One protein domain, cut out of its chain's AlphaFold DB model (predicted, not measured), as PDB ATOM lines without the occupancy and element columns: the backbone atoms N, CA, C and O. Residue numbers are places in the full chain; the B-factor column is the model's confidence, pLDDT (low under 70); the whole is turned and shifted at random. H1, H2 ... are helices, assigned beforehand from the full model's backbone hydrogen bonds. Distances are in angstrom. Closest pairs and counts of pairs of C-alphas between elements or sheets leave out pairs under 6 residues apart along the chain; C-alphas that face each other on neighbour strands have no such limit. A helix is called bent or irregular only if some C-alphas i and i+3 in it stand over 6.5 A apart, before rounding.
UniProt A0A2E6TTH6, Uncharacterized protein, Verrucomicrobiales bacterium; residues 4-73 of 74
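AT A GLANCE: This is residues 4 to 73 of the 74 residues of an uncharacterized protein of Verrucomicrobiales bacterium (UniProt A0A2E6TTH6). An open, hooked chain of three helices that touch nowhere: the long bent helix H1 sticks out as an arm and makes much of the length, and beyond it the short helix H2 and the long link of residues 45 to 61 turn the chain round to H3, which also sticks out. There is no core; the space between H2, the link and H3 is left open. The printed part has 70 residues with three named helices, in the order H1, H2, H3, and no named strand; the class is all helix, with 50 of the residues in helices. The whole is extended, with a radius of gyration of the C-alphas of 20.7 A, and its outline is flat, with spans of 62 by 36 by 18 A.

HOW THE PARTS SIT: The first helix by its hydrogen bonds, H1, residues 4 to 33, was assigned as one helix but is bent: C-alphas 18 and 21 are 6.8 A apart. Its arms are H1a, residues 4 to 18, and H1b, residues 21 to 33; residues 19 and 20 belong to neither. The lines of H1a and H1b stand at a steep tilt of 49 degrees. A tight link of 2 residues joins H1 to H2, residues 36 to 44, yet H1b and H2 are apart, with no C-alpha of the one within 8 A of the other. H1a and H2 are apart too. A long link of 17 residues leads from H2 to H3, residues 62 to 72, and these two helices are apart. H3 is also apart from H1a and from H1b. In H1a, H1b, H2 and H3 every O i to N i+4 pair is within hydrogen-bond range.

IN THESE COORDINATES: H1a, Gln 4 to Lys 18, begins with C-alpha 4 at (22.982, -62.723, 17.670) and measures 21.5 A from first to last C-alpha. H1b, Pro 21 to Glu 33, measures 18.5 A and ends with C-alpha 33 at (10.139, -32.454, 43.367). H2, Thr 36 to Leu 44, measures 11.9 A. H3, Leu 62 to Ala 72, measures 15.3 A and ends with C-alpha 72 at (-0.075, -42.799, 62.154).

THE WHOLE: The two C-alphas farthest apart are those of Gln 4 and Asp 59, at 62.9 A. Residues 4 to 36, of which 4 to 33 belong to H1, stand free, and so do residues 50 to 73, of which 62 to 72 belong to H3. The C-alphas of the long link, residues 45 to 61, lie 18 to 26 A from the mean of all C-alphas. The printed part has no cut. Its mean pLDDT is 88.8, and no printed residue is under 70; the mean for H2 is 81.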
ATOM      1  N   GLN A   4      22.828 -64.178  17.602       94.69
ATOM      2  CA  GLN A   4      22.982 -62.723  17.670       94.69
ATOM      3  C   GLN A   4      21.818 -62.048  18.410       94.69
ATOM      4  O   GLN A   4      22.045 -61.159  19.229       94.69
ATOM      5  N   GLU A   5      20.578 -62.482  18.165       95.94
ATOM      6  CA  GLU A   5      19.405 -61.990  18.904       95.94
ATOM      7  C   GLU A   5      19.497 -62.338  20.394       95.94
ATOM      8  O   GLU A   5      19.137 -61.523  21.245       95.94
ATOM      9  N   LEU A   6      20.014 -63.528  20.714       96.69
ATOM     10  CA  LEU A   6      20.200 -63.973  22.092       96.69
ATOM     11  C   LEU A   6      21.232 -63.112  22.829       96.69
ATOM     12  O   LEU A   6      21.009 -62.712  23.969       96.69
ATOM     13  N   GLU A   7      22.351 -62.813  22.176       96.69
ATOM     14  CA  GLU A   7      23.416 -61.997  22.754       96.69
ATOM     15  C   GLU A   7      22.976 -60.542  22.941       96.69
ATOM     16  O   GLU A   7      23.195 -59.943  23.994       96.69
ATOM     17  N   GLN A   8      22.239 -60.000  21.969       97.25
ATOM     18  CA  GLN A   8      21.641 -58.675  22.082       97.25
ATOM     19  C   GLN A   8      20.646 -58.594  23.248       97.25
ATOM     20  O   GLN A   8      20.604 -57.585  23.958       97.25
ATOM     21  N   ALA A   9      19.851 -59.645  23.467       96.31
ATOM     22  CA  ALA A   9      18.913 -59.704  24.582       96.31
ATOM     23  C   ALA A   9      19.634 -59.716  25.940       96.31
ATOM     24  O   ALA A   9      19.228 -58.984  26.843       96.31
ATOM     25  N   LYS A  10      20.730 -60.479  26.077       97.31
ATOM     26  CA  LYS A  10      21.560 -60.471  27.296       97.31
ATOM     27  C   LYS A  10      22.164 -59.097  27.556       97.31
ATOM     28  O   LYS A  10      22.069 -58.599  28.673       97.31
ATOM     29  N   HIS A  11      22.707 -58.457  26.520       97.62
ATOM     30  CA  HIS A  11      23.280 -57.121  26.639       97.62
ATOM     31  C   HIS A  11      22.267 -56.111  27.193       97.62
ATOM     32  O   HIS A  11      22.570 -55.352  28.114       97.62
ATOM     33  N   TRP A  12      21.033 -56.132  26.678       97.94
ATOM     34  CA  TRP A  12      19.973 -55.270  27.196       97.94
ATOM     35  C   TRP A  12      19.540 -55.647  28.612       97.94
ATOM     36  O   TRP A  12      19.302 -54.748  29.414       97.94
ATOM     37  N   ALA A  13      19.463 -56.937  28.942       97.81
ATOM     38  CA  ALA A  13      19.138 -57.377  30.296       97.81
ATOM     39  C   ALA A  13      20.158 -56.848  31.321       97.81
ATOM     40  O   ALA A  13      19.763 -56.250  32.320       97.81
ATOM     41  N   GLU A  14      21.454 -56.967  31.030       97.94
ATOM     42  CA  GLU A  14      22.527 -56.433  31.878       97.94
ATOM     43  C   GLU A  14      22.497 -54.902  31.973       97.94
ATOM     44  O   GLU A  14      22.769 -54.326  33.031       97.94
ATOM     45  N   ALA A  15      22.176 -54.217  30.871       97.88
ATOM     46  CA  ALA A  15      22.026 -52.767  30.870       97.88
ATOM     47  C   ALA A  15      20.871 -52.329  31.785       97.88
ATOM     48  O   ALA A  15      21.034 -51.404  32.583       97.88
ATOM     49  N   TRP A  16      19.729 -53.020  31.720       97.88
ATOM     50  CA  TRP A  16      18.572 -52.747  32.574       97.88
ATOM     51  C   TRP A  16      18.819 -53.088  34.041       97.88
ATOM     52  O   TRP A  16      18.379 -52.336  34.907       97.88
ATOM     53  N   GLU A  17      19.558 -54.159  34.335       97.69
ATOM     54  CA  GLU A  17      19.947 -54.509  35.706       97.69
ATOM     55  C   GLU A  17      20.765 -53.386  36.361       97.69
ATOM     56  O   GLU A  17      20.526 -53.020  37.512       97.69
ATOM     57  N   LYS A  18      21.681 -52.775  35.600       96.56
ATOM     58  CA  LYS A  18      22.514 -51.659  36.072       96.56
ATOM     59  C   LYS A  18      21.747 -50.338  36.136       96.56
ATOM     60  O   LYS A  18      21.890 -49.592  37.104       96.56
ATOM     61  N   ALA A  19      20.949 -50.027  35.115       97.94
ATOM     62  CA  ALA A  19      20.241 -48.752  35.015       97.94
ATOM     63  C   ALA A  19      19.003 -48.682  35.923       97.94
ATOM     64  O   ALA A  19      18.664 -47.607  36.412       97.94
ATOM     65  N   GLY A  20      18.333 -49.811  36.169       98.06
ATOM     66  CA  GLY A  20      17.068 -49.882  36.902       98.06
ATOM     67  C   GLY A  20      17.092 -49.197  38.273       98.06
ATOM     68  O   GLY A  20      16.243 -48.336  38.519       98.06
ATOM     69  N   PRO A  21      18.061 -49.502  39.160       98.00
ATOM     70  CA  PRO A  21      18.159 -48.854  40.466       98.00
ATOM     71  C   PRO A  21      18.323 -47.331  40.380       98.00
ATOM     72  O   PRO A  21      17.714 -46.594  41.157       98.00
ATOM     73  N   GLU A  22      19.112 -46.852  39.418       98.06
ATOM     74  CA  GLU A  22      19.360 -45.423  39.233       98.06
ATOM     75  C   GLU A  22      18.136 -44.705  38.655       98.06
ATOM     76  O   GLU A  22      17.762 -43.633  39.129       98.06
ATOM     77  N   LEU A  23      17.444 -45.332  37.701       97.94
ATOM     78  CA  LEU A  23      16.183 -44.823  37.165       97.94
ATOM     79  C   LEU A  23      15.102 -44.742  38.245       97.94
ATOM     80  O   LEU A  23      14.382 -43.749  38.308       97.94
ATOM     81  N   GLU A  24      15.008 -45.724  39.144       97.94
ATOM     82  CA  GLU A  24      14.064 -45.664  40.267       97.94
ATOM     83  C   GLU A  24      14.442 -44.564  41.271       97.94
ATOM     84  O   GLU A  24      13.569 -43.868  41.800       97.94
ATOM     85  N   ARG A  25      15.742 -44.342  41.511       97.75
ATOM     86  CA  ARG A  25      16.219 -43.224  42.336       97.75
ATOM     87  C   ARG A  25      15.828 -41.876  41.725       97.75
ATOM     88  O   ARG A  25      15.309 -41.021  42.447       97.75
ATOM     89  N   ILE A  26      16.053 -41.700  40.420       97.44
ATOM     90  CA  ILE A  26      15.674 -40.500  39.661       97.44
ATOM     91  C   ILE A  26      14.159 -40.312  39.714       97.44
ATOM     92  O   ILE A  26      13.701 -39.276  40.188       97.44
ATOM     93  N   ARG A  27      13.380 -41.345  39.385       95.75
ATOM     94  CA  ARG A  27      11.914 -41.317  39.431       95.75
ATOM     95  C   ARG A  27      11.385 -40.879  40.797       95.75
ATOM     96  O   ARG A  27      10.503 -40.030  40.880       95.75
ATOM     97  N   ARG A  28      11.921 -41.419  41.898       96.06
ATOM     98  CA  ARG A  28      11.518 -41.017  43.262       96.06
ATOM     99  C   ARG A  28      11.882 -39.580  43.598       96.06
ATOM    100  O   ARG A  28      11.217 -38.973  44.438       96.06
ATOM    101  N   LYS A  29      12.989 -39.077  43.058       96.31
ATOM    102  CA  LYS A  29      13.394 -37.682  43.226       96.31
ATOM    103  C   LYS A  29      12.430 -36.781  42.459       96.31
ATOM    104  O   LYS A  29      11.804 -35.927  43.073       96.31
ATOM    105  N   GLU A  30      12.224 -37.064  41.179       94.19
ATOM    106  CA  GLU A  30      11.342 -36.293  40.307       94.19
ATOM    107  C   GLU A  30       9.907 -36.265  40.833       94.19
ATOM    108  O   GLU A  30       9.352 -35.185  40.968       94.19
ATOM    109  N   ILE A  31       9.329 -37.397  41.255       91.56
ATOM    110  CA  ILE A  31       7.977 -37.423  41.848       91.56
ATOM    111  C   ILE A  31       7.873 -36.519  43.086       91.56
ATOM    112  O   ILE A  31       6.845 -35.883  43.289       91.56
ATOM    113  N   ARG A  32       8.915 -36.462  43.926       90.56
ATOM    114  CA  ARG A  32       8.915 -35.626  45.140       90.56
ATOM    115  C   ARG A  32       9.105 -34.143  44.844       90.56
ATOM    116  O   ARG A  32       8.612 -33.320  45.603       90.56
ATOM    117  N   GLU A  33       9.841 -33.826  43.788       92.25
ATOM    118  CA  GLU A  33      10.139 -32.454  43.367       92.25
ATOM    119  C   GLU A  33       9.112 -31.909  42.360       92.25
ATOM    120  O   GLU A  33       9.108 -30.713  42.079       92.25
ATOM    121  N   THR A  34       8.233 -32.763  41.825       91.00
ATOM    122  CA  THR A  34       7.217 -32.376  40.841       91.00
ATOM    123  C   THR A  34       6.171 -31.468  41.476       91.00
ATOM    124  O   THR A  34       5.480 -31.854  42.422       91.00
ATOM    125  N   ASP A  35       5.973 -30.294  40.877       86.75
ATOM    126  CA  ASP A  35       4.778 -29.497  41.119       86.75
ATOM    127  C   ASP A  35       3.577 -30.197  40.473       86.75
ATOM    128  O   ASP A  35       3.407 -30.228  39.249       86.75
ATOM    129  N   THR A  36       2.745 -30.800  41.320       81.56
ATOM    130  CA  THR A  36       1.577 -31.563  40.876       81.56
ATOM    131  C   THR A  36       0.574 -30.678  40.133       81.56
ATOM    132  O   THR A  36      -0.069 -31.151  39.196       81.56
ATOM    133  N   PHE A  37       0.451 -29.395  40.488       76.69
ATOM    134  CA  PHE A  37      -0.482 -28.489  39.820       76.69
ATOM    135  C   PHE A  37      -0.028 -28.165  38.400       76.69
ATOM    136  O   PHE A  37      -0.844 -28.212  37.480       76.69
ATOM    137  N   GLU A  38       1.260 -27.889  38.199       80.69
ATOM    138  CA  GLU A  38       1.801 -27.636  36.857       80.69
ATOM    139  C   GLU A  38       1.749 -28.889  35.976       80.69
ATOM    140  O   GLU A  38       1.349 -28.812  34.812       80.69
ATOM    141  N   ALA A  39       2.042 -30.067  36.540       84.19
ATOM    142  CA  ALA A  39       1.891 -31.330  35.822       84.19
ATOM    143  C   ALA A  39       0.433 -31.558  35.378       84.19
ATOM    144  O   ALA A  39       0.177 -31.876  34.217       84.19
ATOM    145  N   LEU A  40      -0.538 -31.346  36.273       80.94
ATOM    146  CA  LEU A  40      -1.959 -31.496  35.949       80.94
ATOM    147  C   LEU A  40      -2.424 -30.505  34.876       80.94
ATOM    148  O   LEU A  40      -3.171 -30.907  33.985       80.94
ATOM    149  N   LYS A  41      -1.962 -29.247  34.905       80.56
ATOM    150  CA  LYS A  41      -2.261 -28.260  33.849       80.56
ATOM    151  C   LYS A  41      -1.778 -28.726  32.474       80.56
ATOM    152  O   LYS A  41      -2.494 -28.550  31.490       80.56
ATOM    153  N   ALA A  42      -0.598 -29.345  32.399       82.69
ATOM    154  CA  ALA A  42      -0.061 -29.862  31.140       82.69
ATOM    155  C   ALA A  42      -0.906 -31.014  30.563       82.69
ATOM    156  O   ALA A  42      -1.081 -31.092  29.348       82.69
ATOM    157  N   PHE A  43      -1.456 -31.885  31.417       82.44
ATOM    158  CA  PHE A  43      -2.274 -33.023  30.977       82.44
ATOM    159  C   PHE A  43      -3.732 -32.666  30.689       82.44
ATOM    160  O   PHE A  43      -4.337 -33.240  29.786       82.44
ATOM    161  N   LEU A  44      -4.311 -31.761  31.475       81.94
ATOM    162  CA  LEU A  44      -5.749 -31.506  31.470       81.94
ATOM    163  C   LEU A  44      -6.138 -30.215  30.732       81.94
ATOM    164  O   LEU A  44      -7.324 -29.928  30.576       81.94
ATOM    165  N   GLY A  45      -5.153 -29.443  30.265       74.69
ATOM    166  CA  GLY A  45      -5.372 -28.112  29.713       74.69
ATOM    167  C   GLY A  45      -5.654 -27.071  30.809       74.69
ATOM    168  O   GLY A  45      -5.405 -27.320  31.992       74.69
ATOM    169  N   PRO A  46      -6.145 -25.873  30.448       73.38
ATOM    170  CA  PRO A  46      -6.403 -24.807  31.412       73.38
ATOM    171  C   PRO A  46      -7.583 -25.168  32.330       73.38
ATOM    172  O   PRO A  46      -8.741 -24.905  32.009       73.38
ATOM    173  N   ILE A  47      -7.281 -25.766  33.484       76.50
ATOM    174  CA  ILE A  47      -8.235 -26.034  34.564       76.50
ATOM    175  C   ILE A  47      -8.162 -24.934  35.622       76.50
ATOM    176  O   ILE A  47      -7.087 -24.563  36.095       76.50
ATOM    177  N   ASP A  48      -9.336 -24.450  36.025       78.62
ATOM    178  CA  ASP A  48      -9.507 -23.527  37.140       78.62
ATOM    179  C   ASP A  48      -9.787 -24.304  38.437       78.62
ATOM    180  O   ASP A  48     -10.923 -24.685  38.721       78.62
ATOM    181  N   PHE A  49      -8.741 -24.527  39.238       77.06
ATOM    182  CA  PHE A  49      -8.825 -25.227  40.529       77.06
ATOM    183  C   PHE A  49      -9.563 -24.435  41.621       77.06
ATOM    184  O   PHE A  49      -9.708 -24.928  42.735       77.06
ATOM    185  N   SER A  50     -10.032 -23.216  41.331       80.94
ATOM    186  CA  SER A  50     -10.891 -22.458  42.246       80.94
ATOM    187  C   SER A  50     -12.382 -22.758  42.064       80.94
ATOM    188  O   SER A  50     -13.195 -22.326  42.881       80.94
ATOM    189  N   LYS A  51     -12.756 -23.502  41.013       81.88
ATOM    190  CA  LYS A  51     -14.151 -23.816  40.685       81.88
ATOM    191  C   LYS A  51     -14.470 -25.293  40.874       81.88
ATOM    192  O   LYS A  51     -13.637 -26.173  40.668       81.88
ATOM    193  N   GLU A  52     -15.712 -25.566  41.260       80.44
ATOM    194  CA  GLU A  52     -16.259 -26.923  41.308       80.44
ATOM    195  C   GLU A  52     -16.147 -27.604  39.925       80.44
ATOM    196  O   GLU A  52     -16.338 -26.938  38.902       80.44
ATOM    197  N   PRO A  53     -15.851 -28.917  39.864       76.88
ATOM    198  CA  PRO A  53     -15.699 -29.855  40.986       76.88
ATOM    199  C   PRO A  53     -14.282 -29.914  41.594       76.88
ATOM    200  O   PRO A  53     -14.028 -30.750  42.455       76.88
ATOM    201  N   PHE A  54     -13.341 -29.082  41.137       76.62
ATOM    202  CA  PHE A  54     -11.924 -29.173  41.519       76.62
ATOM    203  C   PHE A  54     -11.555 -28.318  42.739       76.62
ATOM    204  O   PHE A  54     -10.489 -28.520  43.322       76.62
ATOM    205  N   ALA A  55     -12.421 -27.373  43.113       79.38
ATOM    206  CA  ALA A  55     -12.242 -26.520  44.279       79.38
ATOM    207  C   ALA A  55     -12.087 -27.354  45.566       79.38
ATOM    208  O   ALA A  55     -12.913 -28.234  45.827       79.38
ATOM    209  N   PRO A  56     -11.069 -27.076  46.405       75.69
ATOM    210  CA  PRO A  56     -10.949 -27.701  47.710       75.69
ATOM    211  C   PRO A  56     -12.186 -27.400  48.548       75.69
ATOM    212  O   PRO A  56     -12.513 -26.242  48.813       75.69
ATOM    213  N   ARG A  57     -12.868 -28.454  48.982       80.38
ATOM    214  CA  ARG A  57     -14.037 -28.315  49.838       80.38
ATOM    215  C   ARG A  57     -13.616 -28.219  51.302       80.38
ATOM    216  O   ARG A  57     -12.926 -29.129  51.776       80.38
ATOM    217  N   PRO A  58     -14.035 -27.165  52.025       75.75
ATOM    218  CA  PRO A  58     -13.666 -26.977  53.426       75.75
ATOM    219  C   PRO A  58     -14.227 -28.076  54.342       75.75
ATOM    220  O   PRO A  58     -13.702 -28.284  55.426       75.75
ATOM    221  N   ASP A  59     -15.255 -28.799  53.900       83.38
ATOM    222  CA  ASP A  59     -15.924 -29.894  54.607       83.38
ATOM    223  C   ASP A  59     -15.579 -31.288  54.048       83.38
ATOM    224  O   ASP A  59     -16.176 -32.285  54.447       83.38
ATOM    225  N   SER A  60     -14.599 -31.392  53.142       83.50
ATOM    226  CA  SER A  60     -14.188 -32.682  52.562       83.50
ATOM    227  C   SER A  60     -13.549 -33.649  53.563       83.50
ATOM    228  O   SER A  60     -13.415 -34.833  53.254       83.50
ATOM    229  N   GLY A  61     -13.103 -33.164  54.727       86.69
ATOM    230  CA  GLY A  61     -12.348 -33.956  55.704       86.69
ATOM    231  C   GLY A  61     -10.905 -34.267  55.278       86.69
ATOM    232  O   GLY A  61     -10.214 -35.053  55.928       86.69
ATOM    233  N   LEU A  62     -10.436 -33.698  54.158       83.81
ATOM    234  CA  LEU A  62      -9.146 -34.044  53.559       83.81
ATOM    235  C   LEU A  62      -7.956 -33.562  54.404       83.81
ATOM    236  O   LEU A  62      -6.905 -34.207  54.408       83.81
ATOM    237  N   LEU A  63      -8.092 -32.433  55.104       82.38
ATOM    238  CA  LEU A  63      -7.040 -31.903  55.976       82.38
ATOM    239  C   LEU A  63      -6.899 -32.763  57.236       82.38
ATOM    240  O   LEU A  63      -5.790 -33.143  57.610       82.38
ATOM    241  N   GLU A  64      -8.027 -33.143  57.829       90.06
ATOM    242  CA  GLU A  64      -8.116 -34.032  58.984       90.06
ATOM    243  C   GLU A  64      -7.546 -35.414  58.644       90.06
ATOM    244  O   GLU A  64      -6.737 -35.958  59.394       90.06
ATOM    245  N   GLN A  65      -7.894 -35.966  57.477       90.12
ATOM    246  CA  GLN A  65      -7.354 -37.242  57.006       90.12
ATOM    247  C   GLN A  65      -5.824 -37.197  56.848       90.12
ATOM    248  O   GLN A  65      -5.134 -38.125  57.281       90.12
ATOM    249  N   GLN A  66      -5.280 -36.131  56.251       87.81
ATOM    250  CA  GLN A  66      -3.830 -35.961  56.097       87.81
ATOM    251  C   GLN A  66      -3.114 -35.867  57.449       87.81
ATOM    252  O   GLN A  66      -2.084 -36.519  57.638       87.81
ATOM    253  N   ASP A  67      -3.672 -35.115  58.398       89.12
ATOM    254  CA  ASP A  67      -3.146 -34.998  59.759       89.12
ATOM    255  C   ASP A  67      -3.151 -36.354  60.491       89.12
ATOM    256  O   ASP A  67      -2.141 -36.767  61.071       89.12
ATOM    257  N   HIS A  68      -4.244 -37.117  60.390       93.75
ATOM    258  CA  HIS A  68      -4.323 -38.465  60.956       93.75
ATOM    259  C   HIS A  68      -3.298 -39.427  60.343       93.75
ATOM    260  O   HIS A  68      -2.632 -40.160  61.079       93.75
ATOM    261  N   PHE A  69      -3.116 -39.414  59.021       94.06
ATOM    262  CA  PHE A  69      -2.113 -40.252  58.359       94.06
ATOM    263  C   PHE A  69      -0.681 -39.852  58.722       94.06
ATOM    264  O   PHE A  69       0.165 -40.728  58.899       94.06
ATOM    265  N   ALA A  70      -0.402 -38.557  58.886       91.25
ATOM    266  CA  ALA A  70       0.896 -38.086  59.357       91.25
ATOM    267  C   ALA A  70       1.191 -38.574  60.786       91.25
ATOM    268  O   ALA A  70       2.302 -39.031  61.061       91.25
ATOM    269  N   LYS A  71       0.190 -38.545  61.676       92.44
ATOM    270  CA  LYS A  71       0.289 -39.070  63.049       92.44
ATOM    271  C   LYS A  71       0.521 -40.583  63.088       92.44
ATOM    272  O   LYS A  71       1.334 -41.039  63.884       92.44
ATOM    273  N   ALA A  72      -0.161 -41.338  62.225       91.31
ATOM    274  CA  ALA A  72      -0.075 -42.799  62.154       91.31
ATOM    275  C   ALA A  72       1.200 -43.329  61.470       91.31
ATOM    276  O   ALA A  72       1.440 -44.531  61.474       91.31
ATOM    277  N   ARG A  73       2.011 -42.456  60.858       84.44
ATOM    278  CA  ARG A  73       3.269 -42.826  60.188       84.44
ATOM    279  C   ARG A  73       4.458 -43.003  61.146       84.44
ATOM    280  O   ARG A  73       5.556 -43.279  60.667       84.44
TER     281      ARG A  73